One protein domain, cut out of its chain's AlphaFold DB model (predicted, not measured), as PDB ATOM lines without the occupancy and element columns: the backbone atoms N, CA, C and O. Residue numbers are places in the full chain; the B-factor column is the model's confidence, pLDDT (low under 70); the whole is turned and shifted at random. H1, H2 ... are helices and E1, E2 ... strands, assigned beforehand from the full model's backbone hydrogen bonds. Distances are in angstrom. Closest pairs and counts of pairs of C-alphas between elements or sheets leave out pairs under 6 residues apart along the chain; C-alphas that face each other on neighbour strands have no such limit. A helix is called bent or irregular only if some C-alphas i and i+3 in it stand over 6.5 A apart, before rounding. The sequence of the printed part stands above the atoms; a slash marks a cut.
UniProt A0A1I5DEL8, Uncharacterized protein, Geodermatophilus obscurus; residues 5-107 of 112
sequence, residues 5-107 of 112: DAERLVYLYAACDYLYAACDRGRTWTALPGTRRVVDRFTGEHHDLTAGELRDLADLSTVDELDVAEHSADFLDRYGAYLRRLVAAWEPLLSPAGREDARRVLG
ATOM      1  N   ASP A   5       3.740  78.487  98.293       69.88
ATOM      2  CA  ASP A   5       4.453  79.247  97.260       69.88
ATOM      3  C   ASP A   5       5.596  80.084  97.844       69.88
ATOM      4  O   ASP A   5       6.675  80.174  97.262       69.88
ATOM      5  N   ALA A   6       5.390  80.665  99.023       71.69
ATOM      6  CA  ALA A   6       6.399  81.483  99.671       71.69
ATOM      7  C   ALA A   6       7.465  80.633 100.385       71.69
ATOM      8  O   ALA A   6       8.631  81.014 100.381       71.69
ATOM      9  N   GLU A   7       7.128  79.442 100.891       73.69
ATOM     10  CA  GLU A   7       8.132  78.467 101.350       73.69
ATOM     11  C   GLU A   7       9.033  77.999 100.202       73.69
ATOM     12  O   GLU A   7      10.254  77.941 100.354       73.69
ATOM     13  N   ARG A   8       8.452  77.736  99.024       70.50
ATOM     14  CA  ARG A   8       9.215  77.393  97.819       70.50
ATOM     15  C   ARG A   8      10.171  78.510  97.415       70.50
ATOM     16  O   ARG A   8      11.312  78.221  97.072       70.50
ATOM     17  N   LEU A   9       9.727  79.764  97.459       67.62
ATOM     18  CA  LEU A   9      10.586  80.912  97.161       67.62
ATOM     19  C   LEU A   9      11.747  81.026  98.154       67.62
ATOM     20  O   LEU A   9      12.877  81.224  97.723       67.62
ATOM     21  N   VAL A  10      11.498  80.834  99.454       74.88
ATOM     22  CA  VAL A  10      12.559  80.820 100.478       74.88
ATOM     23  C   VAL A  10      13.555  79.693 100.220       74.88
ATOM     24  O   VAL A  10      14.758  79.907 100.331       74.88
ATOM     25  N   TYR A  11      13.075  78.507  99.842       73.50
ATOM     26  CA  TYR A  11      13.942  77.370  99.547       73.50
ATOM     27  C   TYR A  11      14.815  77.620  98.312       73.50
ATOM     28  O   TYR A  11      16.010  77.351  98.343       73.50
ATOM     29  N   LEU A  12      14.229  78.169  97.242       69.88
ATOM     30  CA  LEU A  12      14.959  78.535  96.026       69.88
ATOM     31  C   LEU A  12      15.993  79.625  96.309       69.88
ATOM     32  O   LEU A  12      17.139  79.494  95.900       69.88
ATOM     33  N   TYR A  13      15.610  80.656  97.063       71.00
ATOM     34  CA  TYR A  13      16.516  81.722  97.474       71.00
ATOM     35  C   TYR A  13      17.691  81.177  98.293       71.00
ATOM     36  O   TYR A  13      18.840  81.399  97.935       71.00
ATOM     37  N   ALA A  14      17.416  80.375  99.326       75.56
ATOM     38  CA  ALA A  14      18.453  79.763 100.152       75.56
ATOM     39  C   ALA A  14      19.369  78.822  99.353       75.56
ATOM     40  O   ALA A  14      20.570  78.771  99.611       75.56
ATOM     41  N   ALA A  15      18.824  78.090  98.376       74.44
ATOM     42  CA  ALA A  15      19.610  77.235  97.495       74.44
ATOM     43  C   ALA A  15      20.520  78.056  96.571       74.44
ATOM     44  O   ALA A  15      21.704  77.745  96.464       74.44
ATOM     45  N   CYS A  16      20.010  79.120  95.947       71.19
ATOM     46  CA  CYS A  16      20.802  80.008  95.095       71.19
ATOM     47  C   CYS A  16      21.897  80.733  95.887       71.19
ATOM     48  O   CYS A  16      23.051  80.736  95.458       71.19
ATOM     49  N   ASP A  17      21.565  81.260  97.066       78.25
ATOM     50  CA  ASP A  17      22.524  81.892  97.973       78.25
ATOM     51  C   ASP A  17      23.593  80.901  98.437       78.25
ATOM     52  O   ASP A  17      24.777  81.235  98.446       78.25
ATOM     53  N   TYR A  18      23.207  79.666  98.780       77.81
ATOM     54  CA  TYR A  18      24.172  78.625  99.128       77.81
ATOM     55  C   TYR A  18      25.078  78.296  97.944       77.81
ATOM     56  O   TYR A  18      26.293  78.289  98.106       77.81
ATOM     57  N   LEU A  19      24.521  78.057  96.753       75.44
ATOM     58  CA  LEU A  19      25.303  77.743  95.556       75.44
ATOM     59  C   LEU A  19      26.284  78.869  95.232       75.44
ATOM     60  O   LEU A  19      27.444  78.599  94.934       75.44
ATOM     61  N   TYR A  20      25.854  80.123  95.340       79.62
ATOM     62  CA  TYR A  20      26.716  81.281  95.157       79.62
ATOM     63  C   TYR A  20      27.814  81.360  96.226       79.62
ATOM     64  O   TYR A  20      29.001  81.454  95.903       79.62
ATOM     65  N   ALA A  21      27.442  81.259  97.503       79.94
ATOM     66  CA  ALA A  21      28.363  81.384  98.624       79.94
ATOM     67  C   ALA A  21      29.310  80.186  98.764       79.94
ATOM     68  O   ALA A  21      30.416  80.351  99.268       79.94
ATOM     69  N   ALA A  22      28.923  78.985  98.356       80.31
ATOM     70  CA  ALA A  22      29.762  77.792  98.407       80.31
ATOM     71  C   ALA A  22      30.594  77.608  97.131       80.31
ATOM     72  O   ALA A  22      31.532  76.823  97.141       80.31
ATOM     73  N   CYS A  23      30.327  78.343  96.049       85.50
ATOM     74  CA  CYS A  23      31.043  78.179  94.786       85.50
ATOM     75  C   CYS A  23      32.534  78.549  94.886       85.50
ATOM     76  O   CYS A  23      32.913  79.687  95.185       85.50
ATOM     77  N   ASP A  24      33.410  77.602  94.540       87.56
ATOM     78  CA  ASP A  24      34.787  77.901  94.151       87.56
ATOM     79  C   ASP A  24      34.780  78.517  92.748       87.56
ATOM     80  O   ASP A  24      34.771  77.826  91.721       87.56
ATOM     81  N   ARG A  25      34.789  79.851  92.715       87.19
ATOM     82  CA  ARG A  25      34.745  80.648  91.484       87.19
ATOM     83  C   ARG A  25      35.880  80.302  90.521       87.19
ATOM     84  O   ARG A  25      35.648  80.182  89.320       87.19
ATOM     85  N   GLY A  26      37.094  80.097  91.037       84.38
ATOM     86  CA  GLY A  26      38.286  79.843  90.224       84.38
ATOM     87  C   GLY A  26      38.223  78.507  89.486       84.38
ATOM     88  O   GLY A  26      38.665  78.409  88.342       84.38
ATOM     89  N   ARG A  27      37.625  77.491  90.113       85.56
ATOM     90  CA  ARG A  27      37.435  76.160  89.514       85.56
ATOM     91  C   ARG A  27      36.144  76.032  88.707       85.56
ATOM     92  O   ARG A  27      36.044  75.136  87.872       85.56
ATOM     93  N   THR A  28      35.176  76.914  88.941       88.00
ATOM     94  CA  THR A  28      33.828  76.810  88.374       88.00
ATOM     95  C   THR A  28      33.611  77.738  87.183       88.00
ATOM     96  O   THR A  28      33.210  77.294  86.108       88.00
ATOM     97  N   TRP A  29      33.870  79.037  87.339       88.25
ATOM     98  CA  TRP A  29      33.243  80.070  86.506       88.25
ATOM     99  C   TRP A  29      33.619  80.011  85.027       88.25
ATOM    100  O   TRP A  29      32.760  80.167  84.160       88.25
ATOM    101  N   THR A  30      34.886  79.722  84.725       87.06
ATOM    102  CA  THR A  30      35.359  79.627  83.333       87.06
ATOM    103  C   THR A  30      34.774  78.411  82.608       87.06
ATOM    104  O   THR A  30      34.515  78.473  81.410       87.06
ATOM    105  N   ALA A  31      34.545  77.305  83.321       87.94
ATOM    106  CA  ALA A  31      34.047  76.058  82.743       87.94
ATOM    107  C   ALA A  31      32.510  75.959  82.750       87.94
ATOM    108  O   ALA A  31      31.949  75.127  82.036       87.94
ATOM    109  N   LEU A  32      31.837  76.816  83.527       89.12
ATOM    110  CA  LEU A  32      30.412  76.736  83.846       89.12
ATOM    111  C   LEU A  32      29.479  76.589  82.624       89.12
ATOM    112  O   LEU A  32      28.611  75.715  82.679       89.12
ATOM    113  N   PRO A  33      29.652  77.322  81.500       89.25
ATOM    114  CA  PRO A  33      28.791  77.146  80.323       89.25
ATOM    115  C   PRO A  33      28.859  75.748  79.702       89.25
ATOM    116  O   PRO A  33      27.875  75.280  79.133       89.25
ATOM    117  N   GLY A  34      30.011  75.080  79.814       88.56
ATOM    118  CA  GLY A  34      30.228  73.742  79.266       88.56
ATOM    119  C   GLY A  34      29.917  72.626  80.259       88.56
ATOM    120  O   GLY A  34      29.317  71.622  79.886       88.56
ATOM    121  N   THR A  35      30.318  72.783  81.522       91.06
ATOM    122  CA  THR A  35      30.182  71.727  82.535       91.06
ATOM    123  C   THR A  35      28.829  71.731  83.215       91.06
ATOM    124  O   THR A  35      28.378  70.668  83.631       91.06
ATOM    125  N   ARG A  36      28.195  72.905  83.352       91.38
ATOM    126  CA  ARG A  36      26.962  73.103  84.130       91.38
ATOM    127  C   ARG A  36      27.087  72.591  85.573       91.38
ATOM    128  O   ARG A  36      26.106  72.148  86.166       91.38
ATOM    129  N   ARG A  37      28.307  72.633  86.114       90.75
ATOM    130  CA  ARG A  37      28.669  72.139  87.443       90.75
ATOM    131  C   ARG A  37      29.304  73.239  88.258       90.75
ATOM    132  O   ARG A  37      30.154  73.956  87.732       90.75
ATOM    133  N   VAL A  38      28.971  73.283  89.540       90.38
ATOM    134  CA  VAL A  38      29.700  74.079  90.530       90.38
ATOM    135  C   VAL A  38      30.558  73.179  91.400       90.38
ATOM    136  O   VAL A  38      30.207  72.026  91.649       90.38
ATOM    137  N   VAL A  39      31.703  73.701  91.824       89.88
ATOM    138  CA  VAL A  39      32.542  73.077  92.845       89.88
ATOM    139  C   VAL A  39      32.241  73.752  94.176       89.88
ATOM    140  O   VAL A  39      32.388  74.969  94.280       89.88
ATOM    141  N   ASP A  40      31.856  72.978  95.182       88.19
ATOM    142  CA  ASP A  40      31.736  73.452  96.555       88.19
ATOM    143  C   ASP A  40      33.143  73.681  97.139       88.19
ATOM    144  O   ASP A  40      33.998  72.796  97.131       88.19
ATOM    145  N   ARG A  41      33.422  74.893  97.622       89.06
ATOM    146  CA  ARG A  41      34.729  75.296  98.164       89.06
ATOM    147  C   ARG A  41      35.003  74.760  99.568       89.06
ATOM    148  O   ARG A  41      36.152  74.787 100.000       89.06
ATOM    149  N   PHE A  42      33.971  74.335 100.289       87.81
ATOM    150  CA  PHE A  42      34.074  73.797 101.642       87.81
ATOM    151  C   PHE A  42      34.262  72.281 101.624       87.81
ATOM    152  O   PHE A  42      35.066  71.760 102.394       87.81
ATOM    153  N   THR A  43      33.548  71.580 100.742       88.25
ATOM    154  CA  THR A  43      33.578  70.110 100.662       88.25
ATOM    155  C   THR A  43      34.417  69.589  99.497       88.25
ATOM    156  O   THR A  43      34.895  68.456  99.534       88.25
ATOM    157  N   GLY A  44      34.636  70.407  98.464       87.25
ATOM    158  CA  GLY A  44      35.268  69.999  97.210       87.25
ATOM    159  C   GLY A  44      34.341  69.222  96.270       87.25
ATOM    160  O   GLY A  44      34.799  68.810  95.201       87.25
ATOM    161  N   GLU A  45      33.078  69.010  96.650       89.38
ATOM    162  CA  GLU A  45      32.102  68.248  95.871       89.38
ATOM    163  C   GLU A  45      31.614  69.008  94.634       89.38
ATOM    164  O   GLU A  45      31.735  70.229  94.520       89.38
ATOM    165  N   HIS A  46      31.065  68.260  93.677       88.81
ATOM    166  CA  HIS A  46      30.454  68.816  92.478       88.81
ATOM    167  C   HIS A  46      28.932  68.783  92.590       88.81
ATOM    168  O   HIS A  46      28.365  67.727  92.864       88.81
ATOM    169  N   HIS A  47      28.277  69.898  92.273       87.31
ATOM    170  CA  HIS A  47      26.824  69.951  92.110       87.31
ATOM    171  C   HIS A  47      26.475  70.224  90.646       87.31
ATOM    172  O   HIS A  47      26.918  71.221  90.070       87.31
ATOM    173  N   ASP A  48      25.703  69.323  90.039       90.19
ATOM    174  CA  ASP A  48      25.127  69.513  88.707       90.19
ATOM    175  C   ASP A  48      23.929  70.469  88.794       90.19
ATOM    176  O   ASP A  48      23.047  70.282  89.631       90.19
ATOM    177  N   LEU A  49      23.885  71.472  87.915       87.75
ATOM    178  CA  LEU A  49      22.825  72.479  87.907       87.75
ATOM    179  C   LEU A  49      21.774  72.214  86.826       87.75
ATOM    180  O   LEU A  49      22.069  71.992  85.637       87.75
ATOM    181  N   THR A  50      20.510  72.366  87.214       89.88
ATOM    182  CA  THR A  50      19.398  72.509  86.273       89.88
ATOM    183  C   THR A  50      19.553  73.783  85.435       89.88
ATOM    184  O   THR A  50      20.389  74.649  85.687       89.88
ATOM    185  N   ALA A  51      18.768  73.920  84.364       88.06
ATOM    186  CA  ALA A  51      18.807  75.130  83.539       88.06
ATOM    187  C   ALA A  51      18.352  76.391  84.295       88.06
ATOM    188  O   ALA A  51      18.849  77.469  83.981       88.06
ATOM    189  N   GLY A  52      17.445  76.246  85.268       87.56
ATOM    190  CA  GLY A  52      16.998  77.344  86.128       87.56
ATOM    191  C   GLY A  52      18.109  77.803  87.065       87.56
ATOM    192  O   GLY A  52      18.544  78.941  86.966       87.56
ATOM    193  N   GLU A  53      18.663  76.885  87.859       87.69
ATOM    194  CA  GLU A  53      19.748  77.193  88.807       87.69
ATOM    195  C   GLU A  53      20.988  77.756  88.111       87.69
ATOM    196  O   GLU A  53      21.661  78.632  88.643       87.69
ATOM    197  N   LEU A  54      21.288  77.285  86.896       90.62
ATOM    198  CA  LEU A  54      22.401  77.808  86.110       90.62
ATOM    199  C   LEU A  54      22.191  79.273  85.709       90.62
ATOM    200  O   LEU A  54      23.150  80.041  85.716       90.62
ATOM    201  N   ARG A  55      20.958  79.651  85.354       91.62
ATOM    202  CA  ARG A  55      20.606  81.043  85.058       91.62
ATOM    203  C   ARG A  55      20.650  81.885  86.321       91.62
ATOM    204  O   ARG A  55      21.295  82.922  86.306       91.62
ATOM    205  N   ASP A  56      20.016  81.420  87.392       89.81
ATOM    206  CA  ASP A  56      19.930  82.160  88.650       89.81
ATOM    207  C   ASP A  56      21.327  82.412  89.230       89.81
ATOM    208  O   ASP A  56      21.650  83.535  89.605       89.81
ATOM    209  N   LEU A  57      22.204  81.402  89.207       89.12
ATOM    210  CA  LEU A  57      23.597  81.550  89.621       89.12
ATOM    211  C   LEU A  57      24.369  82.521  88.720       89.12
ATOM    212  O   LEU A  57      25.148  83.325  89.234       89.12
ATOM    213  N   ALA A  58      24.200  82.427  87.397       91.88
ATOM    214  CA  ALA A  58      24.897  83.295  86.451       91.88
ATOM    215  C   ALA A  58      24.452  84.756  86.596       91.88
ATOM    216  O   ALA A  58      25.304  85.644  86.599       91.88
ATOM    217  N   ASP A  59      23.152  85.000  86.757       91.56
ATOM    218  CA  ASP A  59      22.591  86.332  86.966       91.56
ATOM    219  C   ASP A  59      23.035  86.906  88.312       91.56
ATOM    220  O   ASP A  59      23.600  87.996  88.328       91.56
ATOM    221  N   LEU A  60      22.876  86.161  89.414       90.12
ATOM    222  CA  LEU A  60      23.297  86.597  90.750       90.12
ATOM    223  C   LEU A  60      24.794  86.923  90.780       90.12
ATOM    224  O   LEU A  60      25.189  88.006  91.193       90.12
ATOM    225  N   SER A  61      25.624  86.023  90.249       90.19
ATOM    226  CA  SER A  61      27.073  86.240  90.176       90.19
ATOM    227  C   SER A  61      27.436  87.420  89.273       90.19
ATOM    228  O   SER A  61      28.421  88.098  89.528       90.19
ATOM    229  N   THR A  62      26.675  87.669  88.204       91.75
ATOM    230  CA  THR A  62      26.924  88.820  87.331       91.75
ATOM    231  C   THR A  62      26.562  90.110  88.051       91.75
ATOM    232  O   THR A  62      27.402  90.996  88.125       91.75
ATOM    233  N   VAL A  63      25.360  90.209  88.621       91.06
ATOM    234  CA  VAL A  63      24.895  91.400  89.347       91.06
ATOM    235  C   VAL A  63      25.842  91.756  90.492       91.06
ATOM    236  O   VAL A  63      26.245  92.912  90.583       91.06
ATOM    237  N   ASP A  64      26.274  90.777  91.291       90.31
ATOM    238  CA  ASP A  64      27.218  91.001  92.392       90.31
ATOM    239  C   ASP A  64      28.549  91.607  91.915       90.31
ATOM    240  O   ASP A  64      29.049  92.572  92.491       90.31
ATOM    241  N   GLU A  65      29.140  91.072  90.844       91.50
ATOM    242  CA  GLU A  65      30.423  91.573  90.332       91.50
ATOM    243  C   GLU A  65      30.278  92.941  89.645       91.50
ATOM    244  O   GLU A  65      31.204  93.758  89.672       91.50
ATOM    245  N   LEU A  66      29.122  93.207  89.031       91.56
ATOM    246  CA  LEU A  66      28.811  94.513  88.456       91.56
ATOM    247  C   LEU A  66      28.622  95.575  89.541       91.56
ATOM    248  O   LEU A  66      29.152  96.669  89.372       91.56
ATOM    249  N   ASP A  67      27.959  95.257  90.654       93.06
ATOM    250  CA  ASP A  67      27.796  96.178  91.787       93.06
ATOM    251  C   ASP A  67      29.162  96.612  92.343       93.06
ATOM    252  O   ASP A  67      29.437  97.804  92.497       93.06
ATOM    253  N   VAL A  68      30.092  95.668  92.528       91.44
ATOM    254  CA  VAL A  68      31.470  95.998  92.936       91.44
ATOM    255  C   VAL A  68      32.163  96.881  91.893       91.44
ATOM    256  O   VAL A  68      32.859  97.835  92.251       91.44
ATOM    257  N   ALA A  69      31.976  96.589  90.603       90.88
ATOM    258  CA  ALA A  69      32.572  97.360  89.516       90.88
ATOM    259  C   ALA A  69      32.028  98.795  89.418       90.88
ATOM    260  O   ALA A  69      32.789  99.705  89.086       90.88
ATOM    261  N   GLU A  70      30.753  99.017  89.734       92.00
ATOM    262  CA  GLU A  70      30.150 100.353  89.799       92.00
ATOM    263  C   GLU A  70      30.715 101.188  90.951       92.00
ATOM    264  O   GLU A  70      30.911 102.396  90.809       92.00
ATOM    265  N   HIS A  71      31.017 100.545  92.078       92.75
ATOM    266  CA  HIS A  71      31.485 101.221  93.285       92.75
ATOM    267  C   HIS A  71      33.019 101.306  93.397       92.75
ATOM    268  O   HIS A  71      33.528 101.992  94.287       92.75
ATOM    269  N   SER A  72      33.780 100.652  92.509       93.00
ATOM    270  CA  SER A  72      35.248 100.631  92.558       93.00
ATOM    271  C   SER A  72      35.902 100.735  91.175       93.00
ATOM    272  O   SER A  72      36.051  99.755  90.444       93.00
ATOM    273  N   ALA A  73      36.398 101.933  90.853       88.75
ATOM    274  CA  ALA A  73      37.161 102.177  89.628       88.75
ATOM    275  C   ALA A  73      38.446 101.331  89.551       88.75
ATOM    276  O   ALA A  73      38.760 100.796  88.490       88.75
ATOM    277  N   ASP A  74      39.147 101.145  90.674       92.88
ATOM    278  CA  ASP A  74      40.352 100.305  90.752       92.88
ATOM    279  C   ASP A  74      40.043  98.830  90.451       92.88
ATOM    280  O   ASP A  74      40.821  98.134  89.792       92.88
ATOM    281  N   PHE A  75      38.890  98.338  90.916       91.62
ATOM    282  CA  PHE A  75      38.424  96.994  90.594       91.62
ATOM    283  C   PHE A  75      38.113  96.863  89.102       91.62
ATOM    284  O   PHE A  75      38.543  95.897  88.467       91.62
ATOM    285  N   LEU A  76      37.419  97.847  88.525       89.31
ATOM    286  CA  LEU A  76      37.090  97.852  87.103       89.31
ATOM    287  C   LEU A  76      38.344  97.942  86.215       89.31
ATOM    288  O   LEU A  76      38.408  97.248  85.199       89.31
ATOM    289  N   ASP A  77      39.352  98.726  86.597       90.56
ATOM    290  CA  ASP A  77      40.633  98.802  85.881       90.56
ATOM    291  C   ASP A  77      41.361  97.450  85.909       90.56
ATOM    292  O   ASP A  77      41.770  96.909  84.877       90.56
ATOM    293  N   ARG A  78      41.424  96.825  87.091       92.19
ATOM    294  CA  ARG A  78      42.128  95.555  87.289       92.19
ATOM    295  C   ARG A  78      41.418  94.351  86.669       92.19
ATOM    296  O   ARG A  78      42.083  93.459  86.137       92.19
ATOM    297  N   TYR A  79      40.091  94.288  86.752       91.31
ATOM    298  CA  TYR A  79      39.309  93.091  86.420       91.31
ATOM    299  C   TYR A  79      38.315  93.281  85.274       91.31
ATOM    300  O   TYR A  79      37.800  92.290  84.757       91.31
ATOM    301  N   GLY A  80      38.082  94.497  84.776       90.12
ATOM    302  CA  GLY A  80      37.055  94.764  83.762       90.12
ATOM    303  C   GLY A  80      37.238  93.968  82.466       90.12
ATOM    304  O   GLY A  80      36.269  93.501  81.870       90.12
ATOM    305  N   ALA A  81      38.483  93.725  82.036       91.12
ATOM    306  CA  ALA A  81      38.750  92.864  80.881       91.12
ATOM    307  C   ALA A  81      38.389  91.389  81.137       91.12
ATOM    308  O   ALA A  81      37.957  90.697  80.216       91.12
ATOM    309  N   TYR A  82      38.579  90.905  82.366       90.12
ATOM    310  CA  TYR A  82      38.160  89.566  82.775       90.12
ATOM    311  C   TYR A  82      36.633  89.470  82.840       90.12
ATOM    312  O   TYR A  82      36.075  88.577  82.206       90.12
ATOM    313  N   LEU A  83      35.965  90.431  83.486       91.69
ATOM    314  CA  LEU A  83      34.503  90.468  83.600       91.69
ATOM    315  C   LEU A  83      33.823  90.496  82.229       91.69
ATOM    316  O   LEU A  83      32.922  89.705  81.978       91.69
ATOM    317  N   ARG A  84      34.319  91.309  81.286       91.94
ATOM    318  CA  ARG A  84      33.799  91.331  79.907       91.94
ATOM    319  C   ARG A  84      33.897  89.971  79.213       91.94
ATOM    320  O   ARG A  84      32.956  89.566  78.537       91.94
ATOM    321  N   ARG A  85      35.018  89.256  79.373       91.69
ATOM    322  CA  ARG A  85      35.174  87.901  78.813       91.69
ATOM    323  C   ARG A  85      34.249  86.897  79.491       91.69
ATOM    324  O   ARG A  85      33.684  86.052  78.804       91.69
ATOM    325  N   LEU A  86      34.104  86.992  80.811       91.25
ATOM    326  CA  LEU A  86      33.258  86.093  81.584       91.25
ATOM    327  C   LEU A  86      31.785  86.258  81.196       91.25
ATOM    328  O   LEU A  86      31.156  85.283  80.798       91.25
ATOM    329  N   VAL A  87      31.276  87.493  81.194       91.62
ATOM    330  CA  VAL A  87      29.905  87.808  80.764       91.62
ATOM    331  C   VAL A  87      29.668  87.366  79.320       91.62
ATOM    332  O   VAL A  87      28.630  86.784  79.028       91.62
ATOM    333  N   ALA A  88      30.624  87.581  78.409       91.44
ATOM    334  CA  ALA A  88      30.487  87.120  77.027       91.44
ATOM    335  C   ALA A  88      30.388  85.587  76.920       91.44
ATOM    336  O   ALA A  88      29.611  85.078  76.117       91.44
ATOM    337  N   ALA A  89      31.138  84.844  77.738       91.88
ATOM    338  CA  ALA A  89      31.036  83.386  77.801       91.88
ATOM    339  C   ALA A  89      29.722  82.916  78.452       91.88
ATOM    340  O   ALA A  89      29.207  81.852  78.111       91.88
ATOM    341  N   TRP A  90      29.185  83.701  79.385       94.06
ATOM    342  CA  TRP A  90      27.943  83.416  80.103       94.06
ATOM    343  C   TRP A  90      26.692  83.954  79.417       94.06
ATOM    344  O   TRP A  90      25.597  83.641  79.864       94.06
ATOM    345  N   GLU A  91      26.822  84.689  78.312       91.62
ATOM    346  CA  GLU A  91      25.709  85.234  77.529       91.62
ATOM    347  C   GLU A  91      24.529  84.256  77.375       91.62
ATOM    348  O   GLU A  91      23.431  84.634  77.780       91.62
ATOM    349  N   PRO A  92      24.706  82.981  76.952       91.75
ATOM    350  CA  PRO A  92      23.588  82.040  76.815       91.75
ATOM    351  C   PRO A  92      22.917  81.642  78.141       91.75
ATOM    352  O   PRO A  92      21.795  81.134  78.122       91.75
ATOM    353  N   LEU A  93      23.589  81.845  79.275       92.94
ATOM    354  CA  LEU A  93      23.103  81.517  80.616       92.94
ATOM    355  C   LEU A  93      22.304  82.665  81.237       92.94
ATOM    356  O   LEU A  93      21.364  82.403  81.983       92.94
ATOM    357  N   LEU A  94      22.647  83.910  80.899       93.38
ATOM    358  CA  LEU A  94      22.072  85.109  81.506       93.38
ATOM    359  C   LEU A  94      20.640  85.377  81.046       93.38
ATOM    360  O   LEU A  94      20.299  85.189  79.865       93.38
ATOM    361  N   SER A  95      19.826  85.904  81.959       93.75
ATOM    362  CA  SER A  95      18.535  86.497  81.614       93.75
ATOM    363  C   SER A  95      18.706  87.774  80.776       93.75
ATOM    364  O   SER A  95      19.788  88.369  80.735       93.75
ATOM    365  N   PRO A  96      17.641  88.244  80.099       92.50
ATOM    366  CA  PRO A  96      17.686  89.516  79.381       92.50
ATOM    367  C   PRO A  96      18.120  90.697  80.263       92.50
ATOM    368  O   PRO A  96      18.897  91.526  79.794       92.50
ATOM    369  N   ALA A  97      17.674  90.728  81.525       90.62
ATOM    370  CA  ALA A  97      18.031  91.764  82.492       90.62
ATOM    371  C   ALA A  97      19.527  91.717  82.842       90.62
ATOM    372  O   ALA A  97      20.218  92.720  82.684       90.62
ATOM    373  N   GLY A  98      20.064  90.535  83.174       90.62
ATOM    374  CA  GLY A  98      21.496  90.375  83.458       90.62
ATOM    375  C   GLY A  98      22.394  90.786  82.282       90.62
ATOM    376  O   GLY A  98      23.437  91.414  82.465       90.62
ATOM    377  N   ARG A  99      21.963  90.516  81.038       92.44
ATOM    378  CA  ARG A  99      22.674  90.974  79.825       92.44
ATOM    379  C   ARG A  99      22.649  92.494  79.666       92.44
ATOM    380  O   ARG A  99      23.600  93.065  79.133       92.44
ATOM    381  N   GLU A 100      21.548  93.142  80.030       91.56
ATOM    382  CA  GLU A 100      21.401  94.594  79.943       91.56
ATOM    383  C   GLU A 100      22.270  95.308  80.975       91.56
ATOM    384  O   GLU A 100      23.044  96.189  80.592       91.56
ATOM    385  N   ASP A 101      22.240  94.861  82.230       91.62
ATOM    386  CA  ASP A 101      23.080  95.421  83.289       91.62
ATOM    387  C   ASP A 101      24.566  95.279  82.971       91.62
ATOM    388  O   ASP A 101      25.323  96.247  83.076       91.62
ATOM    389  N   ALA A 102      24.992  94.121  82.464       91.75
ATOM    390  CA  ALA A 102      26.390  93.937  82.095       91.75
ATOM    391  C   ALA A 102      26.836  94.874  80.965       91.75
ATOM    392  O   ALA A 102      27.949  95.403  81.005       91.75
ATOM    393  N   ARG A 103      25.969  95.137  79.974       90.56
ATOM    394  CA  ARG A 103      26.250  96.129  78.920       90.56
ATOM    395  C   ARG A 103      26.326  97.548  79.476       90.56
ATOM    396  O   ARG A 103      27.172  98.318  79.025       90.56
ATOM    397  N   ARG A 104      25.452  97.887  80.425       91.12
ATOM    398  CA  ARG A 104      25.376  99.207  81.062       91.12
ATOM    399  C   ARG A 104      26.633  99.517  81.875       91.12
ATOM    400  O   ARG A 104      27.175 100.609  81.741       91.12
ATOM    401  N   VAL A 105      27.104  98.558  82.670       89.44
ATOM    402  CA  VAL A 105      28.227  98.746  83.605       89.44
ATOM    403  C   VAL A 105      29.586  98.561  82.932       89.44
ATOM    404  O   VAL A 105      30.492  99.367  83.128       89.44
ATOM    405  N   LEU A 106      29.758  97.519  82.112       88.25
ATOM    406  CA  LEU A 106      31.069  97.192  81.531       88.25
ATOM    407  C   LEU A 106      31.349  97.909  80.203       88.25
ATOM    408  O   LEU A 106      32.496  97.871  79.731       88.25
ATOM    409  N   GLY A 107      30.320  98.525  79.609       79.81
ATOM    410  CA  GLY A 107      30.347  99.103  78.268       79.81
ATOM    411  C   GLY A 107      30.519  98.048  77.163       79.81
ATOM    412  O   GLY A 107      30.675  96.853  77.435       79.81
TER     413      GLY A 107
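What this domain is: This is residues 5 to 107 of the 112 residues of an uncharacterized protein of Geodermatophilus obscurus (UniProt A0A1I5DEL8). A small two-strand hairpin of E1 and E2, with the short helices H2 and H3 near E1, makes one end of the domain, and an up-and-down bundle of three helices, H4, H5 and H6, makes the other. The long helix H1 crosses the first part of H4 steeply, and its residues 5 to 11 stick out as a free arm. The printed part has 103 residues, with six named helices and two named strands in the order H1 H2 H3 E1 E2 H4 H5 H6; the sheet has the order E1 - E2 and is antiparallel, and the class is mostly helix. The whole is compact, with a radius of gyration of the C-alphas of 13.8 A, and the C-alphas span 37 by 31 by 23 A.

Where its parts are: Strand E1 is residues 37 to 39 and strand E2 is residues 46 to 48. Before E1 in the chain come two helices of four residues each, H2 at residues 25 to 28 and H3 at residues 32 to 35. H1 is residues 5 to 22 and measures 25.4 A from first to last C-alpha; C-alpha 5 is at (4.453, 79.247, 97.260). H4, the longest helix with 21 residues, is residues 51 to 71 and measures 30.6 A, from C-alpha 51 at (18.807, 75.130, 83.539). H5 is residues 73 to 90 and measures 23.0 A; it is irregular, with C-alphas 78 and 81 7.7 A apart, and it has a kink of 65 degrees near residue 80. H6 is residues 96 to 106 and measures 15.6 A, ending with C-alpha 106 at (31.069, 97.192, 81.531).

How they stand to each other: E1 and E2 form a hairpin, antiparallel with 156 degrees between their directions. N 38 and O 47 are 3.0 A apart and N 47 and O 38 are 2.9 A apart, both within hydrogen-bond range. The closest C-alphas of H2 and E1, those of Thr 28 and Val 38, are 5.4 A apart; those of H3 and E1, Leu 32 and Val 38, are 7.2 A apart. H2 and H3 meet only through their link. The closest C-alphas of H1 and E1, those of Leu 19 and Val 38, are 7.6 A apart. H4 is the hub, touching H1, H5 and H6. H1 touches H4 with residues 16 to 20 alone, the closest C-alphas being those of Cys 16 and Leu 57 at 6.3 A, at a steep tilt of 63 degrees, the same way. H4, H5 and H6 are a bundle, up and down, each running against the one before it in the chain. H4 and H5, a helical hairpin, touch at a shallow tilt of 19 degrees, opposite ways; their closest C-alphas, of Ala 69 and Leu 76, are 5.1 A apart. H4 and H6 touch at a shallow tilt of 25 degrees, the same way, with the C-alphas of Asp 59 and Gly 98 closest at 5.5 A. H5 and H6, also a helical hairpin, touch with residues 80 to 87 of H5 alone, opposite ways at a shallow tilt of 34 degrees, only just short of steep; the closest C-alphas, of Arg 84 and Leu 106, are 6.7 A apart. H3 and H5 are close but not clearly touching, with the C-alphas of Pro 33 and Trp 90 closest at 6.3 A. H1 is apart from H5 and from H6. In H1, H4 and H6 every O i to N i+4 pair is within hydrogen-bond range, and in H5 12 of 14 are; H2 and H3 are too short for such a pair, and their single O i to N i+3 pair is within range in H2 but not in H3.

The domain as a whole: The two C-alphas farthest apart, those of Asp 5 and Asp 77, are 42.7 A apart. The printed part has no cut. The link from E1 to E2, six residues, is short; the other links are tight. The mean pLDDT of the printed part is 87.3, while that of H1 is 74; residues 5, 9 and 12 are under 70.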